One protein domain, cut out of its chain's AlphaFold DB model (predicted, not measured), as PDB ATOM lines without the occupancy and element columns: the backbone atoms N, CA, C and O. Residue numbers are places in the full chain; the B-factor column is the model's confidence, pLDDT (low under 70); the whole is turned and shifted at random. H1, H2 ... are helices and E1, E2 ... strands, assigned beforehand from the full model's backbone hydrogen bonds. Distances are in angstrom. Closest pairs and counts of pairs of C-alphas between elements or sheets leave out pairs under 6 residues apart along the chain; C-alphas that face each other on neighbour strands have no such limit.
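AT A GLANCE: This is residues 135 to 250, 265 to 301 and 383 to 387 of the 451 residues of an uncharacterized protein of Physcomitrium patens (UniProt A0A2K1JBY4). Two long antiparallel strands, E2 and E7, run side by side as a twisted ribbon along the longest axis, with a head of short strands E3, E4, E5 and E6 and the small helix H1 at one end and E1 folded back beside E2 at the other. A long stretch without named elements, residues 265 to 297, pairs briefly with E7 and E1; residues 294 to 301, with H2, stick out. The printed part has 158 residues, with two named helices and eight named strands in the order E1 E2 E3 E4 E5 H1 E6 E7 H2 E8, under half of the residues being in named elements; the class is mostly strand. The branched sheet, E1 to E7, has antiparallel neighbour pairs; the whole is compact, with a radius of gyration of the C-alphas of 17.3 A and spans of 59 by 43 by 28 A.

IN THESE COORDINATES: E1, residues 146 to 149, begins at C-alpha 146 (47.818, 16.482, -41.303) and is 9.9 A long. E2, residues 153 to 167, measures 38.1 A and bends by 67 degrees at residue 156. E3 is residues 173 to 176, E4 residues 184 to 186, E5 residues 204 to 207, H1 residues 211 to 215 and E6 residues 217 to 220. E7, residues 229 to 247, measures 45.2 A, bends by 64 degrees at residue 233 and ends at C-alpha 247 (53.584, 8.334, -49.811). H2 is residues 298 to 301, and E8, residues 385 to 387, ends at C-alpha 387 (36.452, 34.942, -25.871).

HOW THE PARTS SIT: E1, E2 and E3 form a meander, each strand the antiparallel neighbour of the one before. E1 and E3 lie on one side of E2 and E7 on the other; N 147 and O 155 are 2.9 A apart between E1 and E2, N 166 and O 174 2.9 A between E2 and E3, and N 161 and O 239 2.9 A between E2 and E7. E6 is beside E3, with N 175 and O 217 2.8 A apart. E5 has E7 on one side, N 205 to O 230 at 2.9 A, and E4 on the other, N 185 to O 206 at 2.9 A; E4 and E5 are a hairpin. H1 is on the sheet at a height of 7.6 A, over none of its strands; the closest C-alphas of H1 and E3 are those of Phe 213 and Cys 174, 7.4 A apart. In H1 every O i to N i+4 pair is within hydrogen-bond range; H2 is too short for one, and its O i to N i+3 pair is not within range. H2 is not on the sheet, and E8 pairs with no named strand.

THE WHOLE: The two C-alphas farthest apart, those of Asn 226 and Thr 250, are 59.0 A apart. Residues 251 to 264 and 302 to 382 are not printed; the C-alphas across these cuts are 21.1 A and 16.8 A apart. The link from E4 to E5, 17 residues, is long. The mean pLDDT of the printed part is 85.9; residues 189 to 196, 249 to 250, 278 and 294 to 301 are under 70.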
ATOM      1  N   LEU A 135      44.636  22.829 -23.137       89.06
ATOM      2  CA  LEU A 135      43.280  22.702 -23.661       89.06
ATOM      3  C   LEU A 135      43.123  21.456 -24.530       89.06
ATOM      4  O   LEU A 135      44.050  21.020 -25.212       89.06
ATOM      5  N   ARG A 136      41.915  20.889 -24.546       89.19
ATOM      6  CA  ARG A 136      41.577  19.750 -25.407       89.19
ATOM      7  C   ARG A 136      40.550  20.148 -26.457       89.19
ATOM      8  O   ARG A 136      39.519  20.730 -26.138       89.19
ATOM      9  N   ARG A 137      40.795  19.762 -27.709       89.06
ATOM     10  CA  ARG A 137      39.800  19.836 -28.788       89.06
ATOM     11  C   ARG A 137      38.581  18.967 -28.448       89.06
ATOM     12  O   ARG A 137      38.729  17.889 -27.871       89.06
ATOM     13  N   VAL A 138      37.387  19.429 -28.833       89.25
ATOM     14  CA  VAL A 138      36.094  18.732 -28.640       89.25
ATOM     15  C   VAL A 138      36.094  17.321 -29.224       89.25
ATOM     16  O   VAL A 138      35.554  16.383 -28.640       89.25
ATOM     17  N   ARG A 139      36.703  17.199 -30.397       87.88
ATOM     18  CA  ARG A 139      36.842  15.991 -31.203       87.88
ATOM     19  C   ARG A 139      38.321  15.833 -31.556       87.88
ATOM     20  O   ARG A 139      39.059  16.816 -31.544       87.88
ATOM     21  N   SER A 140      38.769  14.613 -31.853       87.12
ATOM     22  CA  SER A 140      40.202  14.358 -32.060       87.12
ATOM     23  C   SER A 140      40.767  15.116 -33.265       87.12
ATOM     24  O   SER A 140      41.805  15.751 -33.135       87.12
ATOM     25  N   TYR A 141      40.062  15.094 -34.401       89.75
ATOM     26  CA  TYR A 141      40.501  15.661 -35.682       89.75
ATOM     27  C   TYR A 141      39.793  16.979 -36.027       89.75
ATOM     28  O   TYR A 141      38.599  17.130 -35.764       89.75
ATOM     29  N   MET A 142      40.506  17.891 -36.685       87.25
ATOM     30  CA  MET A 142      39.970  19.103 -37.318       87.25
ATOM     31  C   MET A 142      40.255  19.113 -38.831       87.25
ATOM     32  O   MET A 142      41.161  18.411 -39.282       87.25
ATOM     33  N   PRO A 143      39.519  19.909 -39.631       87.75
ATOM     34  CA  PRO A 143      39.973  20.326 -40.953       87.75
ATOM     35  C   PRO A 143      41.391  20.905 -40.902       87.75
ATOM     36  O   PRO A 143      41.821  21.439 -39.880       87.75
ATOM     37  N   ARG A 144      42.120  20.788 -42.012       86.94
ATOM     38  CA  ARG A 144      43.526  21.193 -42.194       86.94
ATOM     39  C   ARG A 144      44.566  20.435 -41.349       86.94
ATOM     40  O   ARG A 144      45.751  20.574 -41.650       86.94
ATOM     41  N   ASP A 145      44.173  19.589 -40.387       88.69
ATOM     42  CA  ASP A 145      45.096  18.664 -39.704       88.69
ATOM     43  C   ASP A 145      45.777  17.726 -40.717       88.69
ATOM     44  O   ASP A 145      45.124  17.160 -41.600       88.69
ATOM     45  N   PHE A 146      47.079  17.489 -40.539       91.44
ATOM     46  CA  PHE A 146      47.818  16.482 -41.303       91.44
ATOM     47  C   PHE A 146      47.776  15.106 -40.626       91.44
ATOM     48  O   PHE A 146      47.827  14.977 -39.397       91.44
ATOM     49  N   VAL A 147      47.709  14.058 -41.447       93.25
ATOM     50  CA  VAL A 147      47.609  12.658 -41.016       93.25
ATOM     51  C   VAL A 147      48.499  11.745 -41.850       93.25
ATOM     52  O   VAL A 147      48.680  11.961 -43.049       93.25
ATOM     53  N   ILE A 148      49.009  10.681 -41.225       93.31
ATOM     54  CA  ILE A 148      49.621   9.545 -41.920       93.31
ATOM     55  C   ILE A 148      48.611   8.395 -41.964       93.31
ATOM     56  O   ILE A 148      48.111   7.953 -40.929       93.31
ATOM     57  N   GLY A 149      48.302   7.920 -43.168       90.44
ATOM     58  CA  GLY A 149      47.378   6.820 -43.429       90.44
ATOM     59  C   GLY A 149      48.051   5.503 -43.829       90.44
ATOM     60  O   GLY A 149      49.280   5.374 -43.792       90.44
ATOM     61  N   PRO A 150      47.246   4.507 -44.248       88.19
ATOM     62  CA  PRO A 150      47.739   3.222 -44.737       88.19
ATOM     63  C   PRO A 150      48.751   3.400 -45.877       88.19
ATOM     64  O   PRO A 150      48.563   4.249 -46.741       88.19
ATOM     65  N   GLY A 151      49.822   2.603 -45.885       86.62
ATOM     66  CA  GLY A 151      50.879   2.721 -46.900       86.62
ATOM     67  C   GLY A 151      51.773   3.960 -46.744       86.62
ATOM     68  O   GLY A 151      52.350   4.415 -47.729       86.62
ATOM     69  N   ASN A 152      51.877   4.511 -45.527       88.38
ATOM     70  CA  ASN A 152      52.653   5.713 -45.192       88.38
ATOM     71  C   ASN A 152      52.286   6.933 -46.056       88.38
ATOM     72  O   ASN A 152      53.157   7.720 -46.433       88.38
ATOM     73  N   TRP A 153      51.005   7.064 -46.402       91.81
ATOM     74  CA  TRP A 153      50.488   8.216 -47.131       91.81
ATOM     75  C   TRP A 153      50.309   9.411 -46.196       91.81
ATOM     76  O   TRP A 153      49.536   9.331 -45.246       91.81
ATOM     77  N   LEU A 154      50.996  10.517 -46.475       93.19
ATOM     78  CA  LEU A 154      50.692  11.827 -45.912       93.19
ATOM     79  C   LEU A 154      49.454  12.390 -46.617       93.19
ATOM     80  O   LEU A 154      49.387  12.426 -47.848       93.19
ATOM     81  N   GLY A 155      48.492  12.860 -45.833       93.31
ATOM     82  CA  GLY A 155      47.329  13.587 -46.321       93.31
ATOM     83  C   GLY A 155      46.917  14.702 -45.371       93.31
ATOM     84  O   GLY A 155      47.366  14.757 -44.224       93.31
ATOM     85  N   GLN A 156      46.048  15.579 -45.855       93.50
ATOM     86  CA  GLN A 156      45.423  16.641 -45.075       93.50
ATOM     87  C   GLN A 156      43.919  16.379 -44.969       93.50
ATOM     88  O   GLN A 156      43.288  15.941 -45.933       93.50
ATOM     89  N   ILE A 157      43.338  16.620 -43.797       92.44
ATOM     90  CA  ILE A 157      41.898  16.466 -43.591       92.44
ATOM     91  C   ILE A 157      41.163  17.654 -44.210       92.44
ATOM     92  O   ILE A 157      41.379  18.803 -43.834       92.44
ATOM     93  N   GLU A 158      40.257  17.353 -45.133       91.25
ATOM     94  CA  GLU A 158      39.380  18.319 -45.792       91.25
ATOM     95  C   GLU A 158      38.088  18.509 -44.984       91.25
ATOM     96  O   GLU A 158      37.705  19.628 -44.657       91.25
ATOM     97  N   GLN A 159      37.448  17.404 -44.582       89.94
ATOM     98  CA  GLN A 159      36.183  17.418 -43.843       89.94
ATOM     99  C   GLN A 159      36.213  16.441 -42.663       89.94
ATOM    100  O   GLN A 159      36.665  15.301 -42.786       89.94
ATOM    101  N   VAL A 160      35.650  16.855 -41.526       91.19
ATOM    102  CA  VAL A 160      35.403  15.990 -40.363       91.19
ATOM    103  C   VAL A 160      33.904  15.734 -40.243       91.19
ATOM    104  O   VAL A 160      33.109  16.666 -40.304       91.19
ATOM    105  N   ILE A 161      33.507  14.468 -40.088       91.50
ATOM    106  CA  ILE A 161      32.100  14.062 -40.005       91.50
ATOM    107  C   ILE A 161      31.845  13.437 -38.636       91.50
ATOM    108  O   ILE A 161      32.268  12.310 -38.354       91.50
ATOM    109  N   ASP A 162      31.139  14.180 -37.790       92.94
ATOM    110  CA  ASP A 162      30.950  13.853 -36.381       92.94
ATOM    111  C   ASP A 162      29.754  12.934 -36.101       92.94
ATOM    112  O   ASP A 162      28.756  12.878 -36.823       92.94
ATOM    113  N   ASN A 163      29.845  12.220 -34.984       94.88
ATOM    114  CA  ASN A 163      28.749  11.518 -34.339       94.88
ATOM    115  C   ASN A 163      28.435  12.218 -33.015       94.88
ATOM    116  O   ASN A 163      29.266  12.239 -32.103       94.88
ATOM    117  N   VAL A 164      27.221  12.741 -32.878       95.31
ATOM    118  CA  VAL A 164      26.815  13.545 -31.722       95.31
ATOM    119  C   VAL A 164      25.962  12.704 -30.780       95.31
ATOM    120  O   VAL A 164      24.944  12.126 -31.175       95.31
ATOM    121  N   THR A 165      26.360  12.634 -29.510       96.00
ATOM    122  CA  THR A 165      25.563  11.994 -28.458       96.00
ATOM    123  C   THR A 165      24.733  13.047 -27.735       96.00
ATOM    124  O   THR A 165      25.280  13.944 -27.094       96.00
ATOM    125  N   VAL A 166      23.408  12.906 -27.798       95.25
ATOM    126  CA  VAL A 166      22.433  13.828 -27.204       95.25
ATOM    127  C   VAL A 166      21.787  13.186 -25.976       95.25
ATOM    128  O   VAL A 166      21.397  12.014 -25.991       95.25
ATOM    129  N   MET A 167      21.668  13.961 -24.899       94.31
ATOM    130  CA  MET A 167      20.952  13.616 -23.674       94.31
ATOM    131  C   MET A 167      19.683  14.459 -23.538       94.31
ATOM    132  O   MET A 167      19.700  15.669 -23.741       94.31
ATOM    133  N   PHE A 168      18.591  13.811 -23.146       92.56
ATOM    134  CA  PHE A 168      17.291  14.445 -22.937       92.56
ATOM    135  C   PHE A 168      17.025  14.698 -21.456       92.56
ATOM    136  O   PHE A 168      17.589  14.033 -20.580       92.56
ATOM    137  N   GLU A 169      16.077  15.584 -21.173       85.38
ATOM    138  CA  GLU A 169      15.459  15.697 -19.854       85.38
ATOM    139  C   GLU A 169      14.847  14.334 -19.448       85.38
ATOM    140  O   GLU A 169      14.377  13.554 -20.281       85.38
ATOM    141  N   GLY A 170      14.996  13.957 -18.173       84.25
ATOM    142  CA  GLY A 170      14.805  12.570 -17.706       84.25
ATOM    143  C   GLY A 170      16.002  11.627 -17.939       84.25
ATOM    144  O   GLY A 170      16.014  10.499 -17.444       84.25
ATOM    145  N   GLY A 171      17.057  12.068 -18.632       88.38
ATOM    146  CA  GLY A 171      18.327  11.345 -18.748       88.38
ATOM    147  C   GLY A 171      18.289  10.118 -19.665       88.38
ATOM    148  O   GLY A 171      19.028   9.156 -19.421       88.38
ATOM    149  N   ALA A 172      17.429  10.135 -20.687       91.94
ATOM    150  CA  ALA A 172      17.553   9.271 -21.862       91.94
ATOM    151  C   ALA A 172      18.701   9.772 -22.762       91.94
ATOM    152  O   ALA A 172      19.033  10.957 -22.716       91.94
ATOM    153  N   LYS A 173      19.307   8.897 -23.573       94.94
ATOM    154  CA  LYS A 173      20.419   9.242 -24.477       94.94
ATOM    155  C   LYS A 173      20.303   8.529 -25.824       94.94
ATOM    156  O   LYS A 173      20.022   7.328 -25.849       94.94
ATOM    157  N   CYS A 174      20.617   9.226 -26.912       95.56
ATOM    158  CA  CYS A 174      20.820   8.644 -28.241       95.56
ATOM    159  C   CYS A 174      22.099   9.187 -28.893       95.56
ATOM    160  O   CYS A 174      22.587  10.251 -28.518       95.56
ATOM    161  N   LYS A 175      22.626   8.459 -29.878       96.50
ATOM    162  CA  LYS A 175      23.755   8.868 -30.714       96.50
ATOM    163  C   LYS A 175      23.300   9.000 -32.162       96.50
ATOM    164  O   LYS A 175      22.797   8.037 -32.745       96.50
ATOM    165  N   ILE A 176      23.463  10.199 -32.703       95.50
ATOM    166  CA  ILE A 176      23.258  10.524 -34.112       95.50
ATOM    167  C   ILE A 176      24.589  10.253 -34.816       95.50
ATOM    168  O   ILE A 176      25.634  10.708 -34.353       95.50
ATOM    169  N   PHE A 177      24.560   9.475 -35.895       93.62
ATOM    170  CA  PHE A 177      25.730   9.234 -36.740       93.62
ATOM    171  C   PHE A 177      25.696  10.179 -37.933       93.62
ATOM    172  O   PHE A 177      24.621  10.360 -38.500       93.62
ATOM    173  N   ARG A 178      26.856  10.725 -38.326       90.88
ATOM    174  CA  ARG A 178      26.955  11.770 -39.363       90.88
ATOM    175  C   ARG A 178      26.004  12.933 -39.053       90.88
ATOM    176  O   ARG A 178      25.046  13.179 -39.782       90.88
ATOM    177  N   ALA A 179      26.225  13.564 -37.902       91.06
ATOM    178  CA  ALA A 179      25.463  14.729 -37.480       91.06
ATOM    179  C   ALA A 179      25.645  15.879 -38.480       91.06
ATOM    180  O   ALA A 179      26.712  16.052 -39.062       91.06
ATOM    181  N   ASP A 180      24.572  16.630 -38.671       87.25
ATOM    182  CA  ASP A 180      24.329  17.475 -39.833       87.25
ATOM    183  C   ASP A 180      23.583  18.712 -39.328       87.25
ATOM    184  O   ASP A 180      22.534  18.581 -38.688       87.25
ATOM    185  N   THR A 181      24.174  19.889 -39.524       87.06
ATOM    186  CA  THR A 181      23.689  21.160 -38.971       87.06
ATOM    187  C   THR A 181      22.347  21.579 -39.564       87.06
ATOM    188  O   THR A 181      21.562  22.191 -38.844       87.06
ATOM    189  N   GLU A 182      21.998  21.150 -40.784       86.50
ATOM    190  CA  GLU A 182      20.664  21.354 -41.375       86.50
ATOM    191  C   GLU A 182      19.574  20.491 -40.710       86.50
ATOM    192  O   GLU A 182      18.374  20.670 -40.936       86.50
ATOM    193  N   ARG A 183      19.974  19.508 -39.892       89.88
ATOM    194  CA  ARG A 183      19.075  18.511 -39.289       89.88
ATOM    195  C   ARG A 183      19.098  18.509 -37.763       89.88
ATOM    196  O   ARG A 183      18.117  18.063 -37.159       89.88
ATOM    197  N   LEU A 184      20.174  19.002 -37.151       91.25
ATOM    198  CA  LEU A 184      20.407  19.102 -35.709       91.25
ATOM    199  C   LEU A 184      20.976  20.495 -35.370       91.25
ATOM    200  O   LEU A 184      22.149  20.648 -35.051       91.25
ATOM    201  N   PHE A 185      20.131  21.519 -35.433       89.81
ATOM    202  CA  PHE A 185      20.524  22.905 -35.186       89.81
ATOM    203  C   PHE A 185      20.933  23.150 -33.722       89.81
ATOM    204  O   PHE A 185      20.227  22.698 -32.810       89.81
ATOM    205  N   PRO A 186      21.977  23.951 -33.454       88.62
ATOM    206  CA  PRO A 186      22.150  24.615 -32.164       88.62
ATOM    207  C   PRO A 186      20.915  25.462 -31.799       88.62
ATOM    208  O   PRO A 186      20.346  26.165 -32.629       88.62
ATOM    209  N   VAL A 187      20.472  25.410 -30.539       83.62
ATOM    210  CA  VAL A 187      19.324  26.206 -30.038       83.62
ATOM    211  C   VAL A 187      19.698  27.678 -29.842       83.62
ATOM    212  O   VAL A 187      18.836  28.553 -29.925       83.62
ATOM    213  N   LYS A 188      20.984  27.937 -29.598       71.75
ATOM    214  CA  LYS A 188      21.647  29.224 -29.791       71.75
ATOM    215  C   LYS A 188      22.826  28.960 -30.725       71.75
ATOM    216  O   LYS A 188      23.672  28.138 -30.369       71.75
ATOM    217  N   GLY A 189      22.876  29.624 -31.875       59.09
ATOM    218  CA  GLY A 189      24.141  29.807 -32.586       59.09
ATOM    219  C   GLY A 189      25.028  30.787 -31.812       59.09
ATOM    220  O   GLY A 189      24.517  31.613 -31.047       59.09
ATOM    221  N   GLY A 190      26.343  30.695 -32.003       57.62
ATOM    222  CA  GLY A 190      27.165  31.905 -31.965       57.62
ATOM    223  C   GLY A 190      26.879  32.722 -33.228       57.62
ATOM    224  O   GLY A 190      26.288  32.188 -34.160       57.62
ATOM    225  N   LEU A 191      27.271  33.995 -33.276       57.88
ATOM    226  CA  LEU A 191      27.156  34.785 -34.517       57.88
ATOM    227  C   LEU A 191      28.329  34.554 -35.489       57.88
ATOM    228  O   LEU A 191      28.331  35.081 -36.593       57.88
ATOM    229  N   MET A 192      29.293  33.728 -35.083       63.25
ATOM    230  CA  MET A 192      30.316  33.145 -35.942       63.25
ATOM    231  C   MET A 192      29.840  31.754 -36.372       63.25
ATOM    232  O   MET A 192      30.049  30.775 -35.654       63.25
ATOM    233  N   ASP A 193      29.144  31.674 -37.508       53.94
ATOM    234  CA  ASP A 193      28.594  30.409 -38.017       53.94
ATOM    235  C   ASP A 193      29.698  29.449 -38.515       53.94
ATOM    236  O   ASP A 193      29.562  28.234 -38.370       53.94
ATOM    237  N   ASP A 194      30.842  29.973 -38.977       54.00
ATOM    238  CA  ASP A 194      31.982  29.206 -39.518       54.00
ATOM    239  C   ASP A 194      32.863  28.496 -38.461       54.00
ATOM    240  O   ASP A 194      33.976  28.049 -38.752       54.00
ATOM    241  N   THR A 195      32.397  28.349 -37.213       63.44
ATOM    242  CA  THR A 195      33.161  27.607 -36.191       63.44
ATOM    243  C   THR A 195      33.437  26.161 -36.623       63.44
ATOM    244  O   THR A 195      32.527  25.357 -36.833       63.44
ATOM    245  N   ASN A 196      34.723  25.793 -36.680       69.56
ATOM    246  CA  ASN A 196      35.191  24.492 -37.175       69.56
ATOM    247  C   ASN A 196      34.499  23.279 -36.510       69.56
ATOM    248  O   ASN A 196      34.376  22.219 -37.132       69.56
ATOM    249  N   SER A 197      34.056  23.405 -35.253       79.19
ATOM    250  CA  SER A 197      33.346  22.369 -34.492       79.19
ATOM    251  C   SER A 197      31.923  22.822 -34.119       79.19
ATOM    252  O   SER A 197      31.717  23.294 -32.999       79.19
ATOM    253  N   PRO A 198      30.906  22.613 -34.984       84.50
ATOM    254  CA  PRO A 198      29.540  23.111 -34.763       84.50
ATOM    255  C   PRO A 198      28.806  22.459 -33.577       84.50
ATOM    256  O   PRO A 198      27.719  22.898 -33.197       84.50
ATOM    257  N   TYR A 199      29.387  21.416 -32.976       90.44
ATOM    258  CA  TYR A 199      28.875  20.734 -31.790       90.44
ATOM    259  C   TYR A 199      29.917  20.721 -30.673       90.44
ATOM    260  O   TYR A 199      31.098  20.506 -30.939       90.44
ATOM    261  N   TYR A 200      29.472  20.861 -29.419       91.69
ATOM    262  CA  TYR A 200      30.320  20.753 -28.224       91.69
ATOM    263  C   TYR A 200      29.529  20.284 -26.982       91.69
ATOM    264  O   TYR A 200      28.325  20.535 -26.884       91.69
ATOM    265  N   PRO A 201      30.152  19.587 -26.008       91.88
ATOM    266  CA  PRO A 201      29.494  19.186 -24.763       91.88
ATOM    267  C   PRO A 201      28.909  20.369 -23.978       91.88
ATOM    268  O   PRO A 201      29.588  21.358 -23.720       91.88
ATOM    269  N   GLY A 202      27.639  20.250 -23.583       89.62
ATOM    270  CA  GLY A 202      26.865  21.308 -22.922       89.62
ATOM    271  C   GLY A 202      25.949  22.101 -23.864       89.62
ATOM    272  O   GLY A 202      24.941  22.641 -23.407       89.62
ATOM    273  N   GLN A 203      26.219  22.104 -25.175       90.75
ATOM    274  CA  GLN A 203      25.388  22.777 -26.179       90.75
ATOM    275  C   GLN A 203      23.947  22.235 -26.184       90.75
ATOM    276  O   GLN A 203      23.719  21.023 -26.132       90.75
ATOM    277  N   ARG A 204      22.950  23.121 -26.295       91.69
ATOM    278  CA  ARG A 204      21.549  22.741 -26.559       91.69
ATOM    279  C   ARG A 204      21.321  22.624 -28.063       91.69
ATOM    280  O   ARG A 204      21.667  23.542 -28.797       91.69
ATOM    281  N   VAL A 205      20.689  21.535 -28.499       92.81
ATOM    282  CA  VAL A 205      20.398  21.235 -29.912       92.81
ATOM    283  C   VAL A 205      18.933  20.847 -30.127       92.81
ATOM    284  O   VAL A 205      18.304  20.252 -29.247       92.81
ATOM    285  N   ARG A 206      18.398  21.172 -31.308       92.44
ATOM    286  CA  ARG A 206      17.024  20.919 -31.763       92.44
ATOM    287  C   ARG A 206      17.045  20.218 -33.117       92.44
ATOM    288  O   ARG A 206      17.828  20.586 -33.983       92.44
ATOM    289  N   VAL A 207      16.169  19.240 -33.331       90.31
ATOM    290  CA  VAL A 207      16.067  18.569 -34.640       90.31
ATOM    291  C   VAL A 207      15.078  19.255 -35.577       90.31
ATOM    292  O   VAL A 207      14.004  19.672 -35.145       90.31
ATOM    293  N   ALA A 208      15.406  19.293 -36.872       84.94
ATOM    294  CA  ALA A 208      14.503  19.767 -37.927       84.94
ATOM    295  C   ALA A 208      13.207  18.942 -37.997       84.94
ATOM    296  O   ALA A 208      12.116  19.468 -38.203       84.94
ATOM    297  N   THR A 209      13.321  17.625 -37.799       83.56
ATOM    298  CA  THR A 209      12.190  16.692 -37.744       83.56
ATOM    299  C   THR A 209      12.426  15.628 -36.675       83.56
ATOM    300  O   THR A 209      13.555  15.185 -36.451       83.56
ATOM    301  N   SER A 210      11.355  15.141 -36.041       78.00
ATOM    302  CA  SER A 210      11.438  14.084 -35.014       78.00
ATOM    303  C   SER A 210      11.969  12.739 -35.542       78.00
ATOM    304  O   SER A 210      12.335  11.873 -34.742       78.00
ATOM    305  N   GLY A 211      12.073  12.585 -36.870       82.38
ATOM    306  CA  GLY A 211      12.745  11.473 -37.546       82.38
ATOM    307  C   GLY A 211      14.242  11.383 -37.229       82.38
ATOM    308  O   GLY A 211      14.739  10.291 -36.985       82.38
ATOM    309  N   VAL A 212      14.945  12.513 -37.083       85.75
ATOM    310  CA  VAL A 212      16.392  12.526 -36.771       85.75
ATOM    311  C   VAL A 212      16.698  11.773 -35.468       85.75
ATOM    312  O   VAL A 212      17.647  10.996 -35.400       85.75
ATOM    313  N   PHE A 213      15.850  11.922 -34.444       86.69
ATOM    314  CA  PHE A 213      15.957  11.152 -33.198       86.69
ATOM    315  C   PHE A 213      15.301   9.762 -33.256       86.69
ATOM    316  O   PHE A 213      15.562   8.937 -32.379       86.69
ATOM    317  N   LYS A 214      14.440   9.485 -34.240       87.06
ATOM    318  CA  LYS A 214      13.852   8.154 -34.467       87.06
ATOM    319  C   LYS A 214      14.896   7.195 -35.039       87.06
ATOM    320  O   LYS A 214      14.989   6.060 -34.582       87.06
ATOM    321  N   ASP A 215      15.694   7.691 -35.981       89.00
ATOM    322  CA  ASP A 215      16.712   6.929 -36.708       89.00
ATOM    323  C   ASP A 215      18.053   6.859 -35.935       89.00
ATOM    324  O   ASP A 215      18.929   6.051 -36.243       89.00
ATOM    325  N   ALA A 216      18.211   7.683 -34.891       93.44
ATOM    326  CA  ALA A 216      19.369   7.686 -33.999       93.44
ATOM    327  C   ALA A 216      19.489   6.399 -33.157       93.44
ATOM    328  O   ALA A 216      18.504   5.821 -32.692       93.44
ATOM    329  N   LYS A 217      20.725   5.988 -32.844       96.12
ATOM    330  CA  LYS A 217      20.986   4.827 -31.979       96.12
ATOM    331  C   LYS A 217      20.718   5.181 -30.518       96.12
ATOM    332  O   LYS A 217      21.509   5.880 -29.885       96.12
ATOM    333  N   TRP A 218      19.632   4.664 -29.956       94.88
ATOM    334  CA  TRP A 218      19.308   4.852 -28.542       94.88
ATOM    335  C   TRP A 218      20.273   4.070 -27.644       94.88
ATOM    336  O   TRP A 218      20.428   2.859 -27.769       94.88
ATOM    337  N   LEU A 219      20.944   4.796 -26.747       94.31
ATOM    338  CA  LEU A 219      21.897   4.258 -25.769       94.31
ATOM    339  C   LEU A 219      21.239   4.055 -24.397       94.31
ATOM    340  O   LEU A 219      21.674   3.214 -23.616       94.31
ATOM    341  N   LYS A 220      20.196   4.838 -24.087       92.56
ATOM    342  CA  LYS A 220      19.390   4.700 -22.869       92.56
ATOM    343  C   LYS A 220      17.986   5.263 -23.075       92.56
ATOM    344  O   LYS A 220      17.838   6.427 -23.448       92.56
ATOM    345  N   GLY A 221      16.967   4.480 -22.726       91.88
ATOM    346  CA  GLY A 221      15.565   4.826 -22.978       91.88
ATOM    347  C   GLY A 221      15.205   4.727 -24.464       91.88
ATOM    348  O   GLY A 221      15.984   4.217 -25.261       91.88
ATOM    349  N   THR A 222      14.017   5.207 -24.824       89.44
ATOM    350  CA  THR A 222      13.435   5.069 -26.170       89.44
ATOM    351  C   THR A 222      13.088   6.418 -26.800       89.44
ATOM    352  O   THR A 222      12.947   7.435 -26.107       89.44
ATOM    353  N   TRP A 223      12.913   6.421 -28.124       88.88
ATOM    354  CA  TRP A 223      12.326   7.537 -28.865       88.88
ATOM    355  C   TRP A 223      10.881   7.828 -28.428       88.88
ATOM    356  O   TRP A 223      10.153   6.945 -27.977       88.88
ATOM    357  N   ASN A 224      10.484   9.089 -28.568       85.12
ATOM    358  CA  ASN A 224       9.121   9.594 -28.420       85.12
ATOM    359  C   ASN A 224       9.027  10.840 -29.327       85.12
ATOM    360  O   ASN A 224       9.949  11.657 -29.257       85.12
ATOM    361  N   PRO A 225       7.974  11.018 -30.149       84.75
ATOM    362  CA  PRO A 225       7.843  12.171 -31.048       84.75
ATOM    363  C   PRO A 225       7.904  13.537 -30.344       84.75
ATOM    364  O   PRO A 225       8.331  14.506 -30.964       84.75
ATOM    365  N   ASN A 226       7.561  13.618 -29.053       84.88
ATOM    366  CA  ASN A 226       7.627  14.851 -28.259       84.88
ATOM    367  C   ASN A 226       9.066  15.275 -27.897       84.88
ATOM    368  O   ASN A 226       9.263  16.329 -27.298       84.88
ATOM    369  N   LYS A 227      10.082  14.460 -28.209       82.75
ATOM    370  CA  LYS A 227      11.492  14.827 -28.040       82.75
ATOM    371  C   LYS A 227      11.963  15.572 -29.284       82.75
ATOM    372  O   LYS A 227      12.294  14.946 -30.285       82.75
ATOM    373  N   THR A 228      11.997  16.897 -29.207       87.50
ATOM    374  CA  THR A 228      12.485  17.791 -30.275       87.50
ATOM    375  C   THR A 228      13.815  18.465 -29.935       87.50
ATOM    376  O   THR A 228      14.529  18.878 -30.845       87.50
ATOM    377  N   GLU A 229      14.188  18.519 -28.653       92.00
ATOM    378  CA  GLU A 229      15.424  19.137 -28.155       92.00
ATOM    379  C   GLU A 229      16.180  18.236 -27.173       92.00
ATOM    380  O   GLU A 229      15.593  17.378 -26.511       92.00
ATOM    381  N   GLY A 230      17.483  18.483 -27.033       92.44
ATOM    382  CA  GLY A 230      18.328  17.896 -25.998       92.44
ATOM    383  C   GLY A 230      19.644  18.655 -25.817       92.44
ATOM    384  O   GLY A 230      19.853  19.717 -26.401       92.44
ATOM    385  N   THR A 231      20.538  18.098 -25.005       93.75
ATOM    386  CA  THR A 231      21.880  18.636 -24.739       93.75
ATOM    387  C   THR A 231      22.942  17.688 -25.291       93.75
ATOM    388  O   THR A 231      22.884  16.483 -25.032       93.75
ATOM    389  N   VAL A 232      23.925  18.207 -26.025       94.06
ATOM    390  CA  VAL A 232      25.106  17.454 -26.468       94.06
ATOM    391  C   VAL A 232      25.943  17.061 -25.247       94.06
ATOM    392  O   VAL A 232      26.204  17.881 -24.371       94.06
ATOM    393  N   VAL A 233      26.354  15.795 -25.164       93.00
ATOM    394  CA  VAL A 233      27.152  15.257 -24.038       93.00
ATOM    395  C   VAL A 233      28.422  14.520 -24.461       93.00
ATOM    396  O   VAL A 233      29.186  14.115 -23.593       93.00
ATOM    397  N   ALA A 234      28.615  14.304 -25.761       92.25
ATOM    398  CA  ALA A 234      29.865  13.858 -26.371       92.25
ATOM    399  C   ALA A 234      29.792  14.097 -27.885       92.25
ATOM    400  O   ALA A 234      28.721  13.930 -28.483       92.25
ATOM    401  N   VAL A 235      30.930  14.427 -28.488       93.19
ATOM    402  CA  VAL A 235      31.130  14.522 -29.937       93.19
ATOM    403  C   VAL A 235      32.287  13.586 -30.276       93.19
ATOM    404  O   VAL A 235      33.324  13.619 -29.622       93.19
ATOM    405  N   GLU A 236      32.097  12.701 -31.247       93.69
ATOM    406  CA  GLU A 236      33.111  11.728 -31.659       93.69
ATOM    407  C   GLU A 236      33.237  11.728 -33.178       93.69
ATOM    408  O   GLU A 236      32.238  11.503 -33.863       93.69
ATOM    409  N   VAL A 237      34.451  11.853 -33.714       93.31
ATOM    410  CA  VAL A 237      34.674  11.732 -35.161       93.31
ATOM    411  C   VAL A 237      34.197  10.359 -35.646       93.31
ATOM    412  O   VAL A 237      34.630   9.320 -35.147       93.31
ATOM    413  N   GLY A 238      33.286  10.331 -36.619       91.62
ATOM    414  CA  GLY A 238      32.809   9.099 -37.250       91.62
ATOM    415  C   GLY A 238      33.634   8.700 -38.463       91.62
ATOM    416  O   GLY A 238      33.978   7.529 -38.632       91.62
ATOM    417  N   SER A 239      33.967   9.689 -39.284       93.19
ATOM    418  CA  SER A 239      34.851   9.563 -40.439       93.19
ATOM    419  C   SER A 239      35.461  10.919 -40.775       93.19
ATOM    420  O   SER A 239      34.861  11.948 -40.474       93.19
ATOM    421  N   VAL A 240      36.605  10.916 -41.448       94.31
ATOM    422  CA  VAL A 240      37.191  12.113 -42.065       94.31
ATOM    423  C   VAL A 240      37.303  11.916 -43.573       94.31
ATOM    424  O   VAL A 240      37.427  10.780 -44.034       94.31
ATOM    425  N   LEU A 241      37.243  13.009 -44.326       94.06
ATOM    426  CA  LEU A 241      37.654  13.081 -45.723       94.06
ATOM    427  C   LEU A 241      39.110  13.562 -45.752       94.06
ATOM    428  O   LEU A 241      39.417  14.603 -45.174       94.06
ATOM    429  N   VAL A 242      39.994  12.787 -46.374       94.31
ATOM    430  CA  VAL A 242      41.430  13.069 -46.473       94.31
ATOM    431  C   VAL A 242      41.806  13.283 -47.933       94.31
ATOM    432  O   VAL A 242      41.597  12.395 -48.763       94.31
ATOM    433  N   ASN A 243      42.410  14.433 -48.218       93.81
ATOM    434  CA  ASN A 243      43.119  14.689 -49.461       93.81
ATOM    435  C   ASN A 243      44.543  14.116 -49.340       93.81
ATOM    436  O   ASN A 243      45.296  14.499 -48.438       93.81
ATOM    437  N   TRP A 244      44.906  13.164 -50.199       93.12
ATOM    438  CA  TRP A 244      46.183  12.447 -50.126       93.12
ATOM    439  C   TRP A 244      47.264  13.147 -50.951       93.12
ATOM    440  O   TRP A 244      47.110  13.330 -52.153       93.12
ATOM    441  N   ILE A 245      48.374  13.501 -50.301       91.56
ATOM    442  CA  ILE A 245      49.422  14.357 -50.871       91.56
ATOM    443  C   ILE A 245      50.565  13.511 -51.447       91.56
ATOM    444  O   ILE A 245      50.970  13.708 -52.589       91.56
ATOM    445  N   THR A 246      51.115  12.576 -50.666       88.44
ATOM    446  CA  THR A 246      52.273  11.756 -51.074       88.44
ATOM    447  C   THR A 246      52.438  10.515 -50.187       88.44
ATOM    448  O   THR A 246      51.865  10.463 -49.103       88.44
ATOM    449  N   SER A 247      53.239   9.528 -50.603       86.75
ATOM    450  CA  SER A 247      53.584   8.334 -49.811       86.75
ATOM    451  C   SER A 247      55.088   8.221 -49.587       86.75
ATOM    452  O   SER A 247      55.879   8.371 -50.519       86.75
ATOM    453  N   ALA A 248      55.490   7.859 -48.367       71.06
ATOM    454  CA  ALA A 248      56.873   7.510 -48.053       71.06
ATOM    455  C   ALA A 248      57.252   6.115 -48.603       71.06
ATOM    456  O   ALA A 248      57.419   5.156 -47.848       71.06
ATOM    457  N   HIS A 249      57.402   6.019 -49.929       60.66
ATOM    458  CA  HIS A 249      57.965   4.866 -50.656       60.66
ATOM    459  C   HIS A 249      59.370   5.133 -51.239       60.66
ATOM    460  O   HIS A 249      59.967   4.243 -51.835       60.66
ATOM    461  N   THR A 250      59.916   6.338 -51.053       50.78
ATOM    462  CA  THR A 250      61.159   6.825 -51.687       50.78
ATOM    463  C   THR A 250      62.306   7.088 -50.700       50.78
ATOM    464  O   THR A 250      63.215   7.863 -50.988       50.78
ATOM    465  N   ALA A 265      41.434   5.147 -49.931       91.31
ATOM    466  CA  ALA A 265      40.141   5.820 -50.059       91.31
ATOM    467  C   ALA A 265      40.162   7.172 -49.316       91.31
ATOM    468  O   ALA A 265      40.748   7.273 -48.235       91.31
ATOM    469  N   MET A 266      39.518   8.199 -49.877       91.69
ATOM    470  CA  MET A 266      39.496   9.541 -49.275       91.69
ATOM    471  C   MET A 266      38.731   9.542 -47.942       91.69
ATOM    472  O   MET A 266      39.166  10.156 -46.973       91.69
ATOM    473  N   PHE A 267      37.622   8.797 -47.845       94.00
ATOM    474  CA  PHE A 267      36.918   8.610 -46.574       94.00
ATOM    475  C   PHE A 267      37.623   7.582 -45.683       94.00
ATOM    476  O   PHE A 267      37.684   6.396 -46.011       94.00
ATOM    477  N   GLN A 268      38.084   8.036 -44.520       94.19
ATOM    478  CA  GLN A 268      38.808   7.235 -43.535       94.19
ATOM    479  C   GLN A 268      38.128   7.212 -42.168       94.19
ATOM    480  O   GLN A 268      37.339   8.088 -41.809       94.19
ATOM    481  N   LYS A 269      38.463   6.188 -41.378       91.06
ATOM    482  CA  LYS A 269      38.090   6.097 -39.961       91.06
ATOM    483  C   LYS A 269      39.227   6.641 -39.089       91.06
ATOM    484  O   LYS A 269      40.378   6.325 -39.379       91.06
ATOM    485  N   PRO A 270      38.924   7.311 -37.961       89.38
ATOM    486  CA  PRO A 270      39.905   7.711 -36.945       89.38
ATOM    487  C   PRO A 270      40.948   6.654 -36.562       89.38
ATOM    488  O   PRO A 270      42.092   6.997 -36.298       89.38
ATOM    489  N   SER A 271      40.560   5.374 -36.546       90.81
ATOM    490  CA  SER A 271      41.411   4.237 -36.170       90.81
ATOM    491  C   SER A 271      42.337   3.719 -37.281       90.81
ATOM    492  O   SER A 271      42.995   2.703 -37.081       90.81
ATOM    493  N   ALA A 272      42.322   4.332 -38.467       89.88
ATOM    494  CA  ALA A 272      43.173   3.981 -39.609       89.88
ATOM    495  C   ALA A 272      44.225   5.067 -39.916       89.88
ATOM    496  O   ALA A 272      44.915   4.980 -40.929       89.88
ATOM    497  N   LEU A 273      44.318   6.088 -39.058       93.31
ATOM    498  CA  LEU A 273      45.143   7.277 -39.230       93.31
ATOM    499  C   LEU A 273      46.010   7.510 -37.989       93.31
ATOM    500  O   LEU A 273      45.565   7.293 -36.861       93.31
ATOM    501  N   LEU A 274      47.227   8.001 -38.209       92.12
ATOM    502  CA  LEU A 274      48.077   8.619 -37.197       92.12
ATOM    503  C   LEU A 274      48.005  10.142 -37.373       92.12
ATOM    504  O   LEU A 274      48.259  10.649 -38.464       92.12
ATOM    505  N   GLN A 275      47.657  10.865 -36.312       87.88
ATOM    506  CA  GLN A 275      47.483  12.320 -36.343       87.88
ATOM    507  C   GLN A 275      48.789  13.060 -36.031       87.88
ATOM    508  O   GLN A 275      49.487  12.709 -35.079       87.88
ATOM    509  N   LEU A 276      49.096  14.117 -36.787       84.81
ATOM    510  CA  LEU A 276      50.277  14.955 -36.567       84.81
ATOM    511  C   LEU A 276      49.911  16.179 -35.711       84.81
ATOM    512  O   LEU A 276      49.624  17.258 -36.216       84.81
ATOM    513  N   MET A 277      49.907  15.993 -34.387       71.81
ATOM    514  CA  MET A 277      49.397  16.971 -33.407       71.81
ATOM    515  C   MET A 277      50.397  18.047 -32.941       71.81
ATOM    516  O   MET A 277      50.062  18.821 -32.052       71.81
ATOM    517  N   TYR A 278      51.610  18.123 -33.502       68.00
ATOM    518  CA  TYR A 278      52.705  18.952 -32.956       68.00
ATOM    519  C   TYR A 278      52.309  20.427 -32.721       68.00
ATOM    520  O   TYR A 278      52.519  20.963 -31.636       68.00
ATOM    521  N   ILE A 279      51.635  21.039 -33.700       76.62
ATOM    522  CA  ILE A 279      51.149  22.431 -33.656       76.62
ATOM    523  C   ILE A 279      49.667  22.553 -33.256       76.62
ATOM    524  O   ILE A 279      49.039  23.580 -33.475       76.62
ATOM    525  N   SER A 280      49.036  21.523 -32.678       78.31
ATOM    526  CA  SER A 280      47.573  21.542 -32.469       78.31
ATOM    527  C   SER A 280      47.076  22.637 -31.516       78.31
ATOM    528  O   SER A 280      45.872  22.887 -31.462       78.31
ATOM    529  N   HIS A 281      47.994  23.213 -30.735       80.31
ATOM    530  CA  HIS A 281      47.770  24.215 -29.700       80.31
ATOM    531  C   HIS A 281      47.908  25.661 -30.204       80.31
ATOM    532  O   HIS A 281      47.378  26.560 -29.567       80.31
ATOM    533  N   THR A 282      48.539  25.896 -31.359       85.50
ATOM    534  CA  THR A 282      48.699  27.239 -31.953       85.50
ATOM    535  C   THR A 282      47.485  27.687 -32.775       85.50
ATOM    536  O   THR A 282      47.515  28.744 -33.388       85.50
ATOM    537  N   ASN A 283      46.426  26.870 -32.825       85.88
ATOM    538  CA  ASN A 283      45.326  26.992 -33.788       85.88
ATOM    539  C   ASN A 283      43.961  27.149 -33.086       85.88
ATOM    540  O   ASN A 283      42.998  26.498 -33.491       85.88
ATOM    541  N   TRP A 284      43.886  27.931 -32.006       90.94
ATOM    542  CA  TRP A 284      42.610  28.319 -31.387       90.94
ATOM    543  C   TRP A 284      42.175  29.689 -31.907       90.94
ATOM    544  O   TRP A 284      42.994  30.602 -31.978       90.94
ATOM    545  N   GLN A 285      40.894  29.839 -32.239       90.38
ATOM    546  CA  GLN A 285      40.318  31.081 -32.765       90.38
ATOM    547  C   GLN A 285      39.220  31.634 -31.844       90.38
ATOM    548  O   GLN A 285      38.703  30.940 -30.963       90.38
ATOM    549  N   LEU A 286      38.838  32.901 -32.038       92.00
ATOM    550  CA  LEU A 286      37.669  33.475 -31.367       92.00
ATOM    551  C   LEU A 286      36.420  32.650 -31.717       92.00
ATOM    552  O   LEU A 286      36.195  32.341 -32.883       92.00
ATOM    553  N   GLY A 287      35.611  32.284 -30.721       90.56
ATOM    554  CA  GLY A 287      34.427  31.448 -30.948       90.56
ATOM    555  C   GLY A 287      34.641  29.936 -30.797       90.56
ATOM    556  O   GLY A 287      33.647  29.208 -30.742       90.56
ATOM    557  N   ASP A 288      35.883  29.447 -30.677       91.12
ATOM    558  CA  ASP A 288      36.162  28.024 -30.433       91.12
ATOM    559  C   ASP A 288      35.672  27.536 -29.058       91.12
ATOM    560  O   ASP A 288      35.519  28.308 -28.110       91.12
ATOM    561  N   TRP A 289      35.480  26.215 -28.936       91.75
ATOM    562  CA  TRP A 289      34.904  25.567 -27.747       91.75
ATOM    563  C   TRP A 289      35.813  24.503 -27.091       91.75
ATOM    564  O   TRP A 289      35.450  23.323 -27.068       91.75
ATOM    565  N   PRO A 290      37.002  24.848 -26.560       91.75
ATOM    566  CA  PRO A 290      37.876  23.906 -25.856       91.75
ATOM    567  C   PRO A 290      37.175  23.161 -24.710       91.75
ATOM    568  O   PRO A 290      36.441  23.736 -23.905       91.75
ATOM    569  N   LEU A 291      37.474  21.865 -24.587       89.50
ATOM    570  CA  LEU A 291      37.157  21.069 -23.405       89.50
ATOM    571  C   LEU A 291      38.131  21.418 -22.280       89.50
ATOM    572  O   LEU A 291      39.352  21.326 -22.447       89.50
ATOM    573  N   LEU A 292      37.580  21.742 -21.112       80.94
ATOM    574  CA  LEU A 292      38.364  21.976 -19.903       80.94
ATOM    575  C   LEU A 292      38.972  20.653 -19.390       80.94
ATOM    576  O   LEU A 292      38.306  19.609 -19.441       80.94
ATOM    577  N   PRO A 293      40.212  20.656 -18.866       71.19
ATOM    578  CA  PRO A 293      40.811  19.455 -18.297       71.19
ATOM    579  C   PRO A 293      40.028  18.966 -17.057       71.19
ATOM    580  O   PRO A 293      39.487  19.781 -16.303       71.19
ATOM    581  N   PRO A 294      39.941  17.643 -16.804       66.12
ATOM    582  CA  PRO A 294      39.170  17.112 -15.681       66.12
ATOM    583  C   PRO A 294      39.676  17.624 -14.328       66.12
ATOM    584  O   PRO A 294      40.755  17.250 -13.879       66.12
ATOM    585  N   GLY A 295      38.863  18.443 -13.655       62.06
ATOM    586  CA  GLY A 295      39.227  19.056 -12.374       62.06
ATOM    587  C   GLY A 295      39.862  20.445 -12.471       62.06
ATOM    588  O   GLY A 295      40.368  20.902 -11.456       62.06
ATOM    589  N   PHE A 296      39.808  21.104 -13.636       65.69
ATOM    590  CA  PHE A 296      40.138  22.525 -13.806       65.69
ATOM    591  C   PHE A 296      39.529  23.387 -12.684       65.69
ATOM    592  O   PHE A 296      38.305  23.423 -12.529       65.69
ATOM    593  N   ASP A 297      40.382  24.089 -11.935       64.19
ATOM    594  CA  ASP A 297      39.989  25.108 -10.962       64.19
ATOM    595  C   ASP A 297      40.511  26.466 -11.450       64.19
ATOM    596  O   ASP A 297      41.714  26.657 -11.644       64.19
ATOM    597  N   ALA A 298      39.597  27.410 -11.675       56.19
ATOM    598  CA  ALA A 298      39.932  28.747 -12.160       56.19
ATOM    599  C   ALA A 298      40.896  29.486 -11.211       56.19
ATOM    600  O   ALA A 298      41.757  30.240 -11.665       56.19
ATOM    601  N   MET A 299      40.786  29.232  -9.902       44.78
ATOM    602  CA  MET A 299      41.555  29.920  -8.866       44.78
ATOM    603  C   MET A 299      43.032  29.498  -8.852       44.78
ATOM    604  O   MET A 299      43.907  30.311  -8.570       44.78
ATOM    605  N   GLU A 300      43.324  28.231  -9.162       55.81
ATOM    606  CA  GLU A 300      44.689  27.686  -9.147       55.81
ATOM    607  C   GLU A 300      45.499  28.138 -10.377       55.81
ATOM    608  O   GLU A 300      46.724  28.223 -10.340       55.81
ATOM    609  N   HIS A 301      44.825  28.450 -11.485       52.50
ATOM    610  CA  HIS A 301      45.486  28.693 -12.770       52.50
ATOM    611  C   HIS A 301      45.802  30.166 -13.045       52.50
ATOM    612  O   HIS A 301      46.780  30.433 -13.737       52.50
ATOM    613  N   ALA A 383      32.677  22.088 -22.141       89.69
ATOM    614  CA  ALA A 383      33.345  23.054 -23.000       89.69
ATOM    615  C   ALA A 383      33.257  24.464 -22.392       89.69
ATOM    616  O   ALA A 383      32.303  24.776 -21.673       89.69
ATOM    617  N   ALA A 384      34.237  25.302 -22.707       91.56
ATOM    618  CA  ALA A 384      34.233  26.744 -22.473       91.56
ATOM    619  C   ALA A 384      34.461  27.467 -23.807       91.56
ATOM    620  O   ALA A 384      34.986  26.860 -24.736       91.56
ATOM    621  N   LEU A 385      34.057  28.730 -23.908       92.12
ATOM    622  CA  LEU A 385      34.152  29.539 -25.127       92.12
ATOM    623  C   LEU A 385      35.454  30.348 -25.143       92.12
ATOM    624  O   LEU A 385      35.709  31.076 -24.186       92.12
ATOM    625  N   VAL A 386      36.232  30.301 -26.227       93.81
ATOM    626  CA  VAL A 386      37.334  31.251 -26.465       93.81
ATOM    627  C   VAL A 386      36.743  32.633 -26.729       93.81
ATOM    628  O   VAL A 386      36.117  32.864 -27.766       93.81
ATOM    629  N   VAL A 387      36.944  33.554 -25.783       94.06
ATOM    630  CA  VAL A 387      36.452  34.942 -25.871       94.06
ATOM    631  C   VAL A 387      37.527  35.951 -26.265       94.06
ATOM    632  O   VAL A 387      37.195  37.106 -26.527       94.06
TER     633      VAL A 387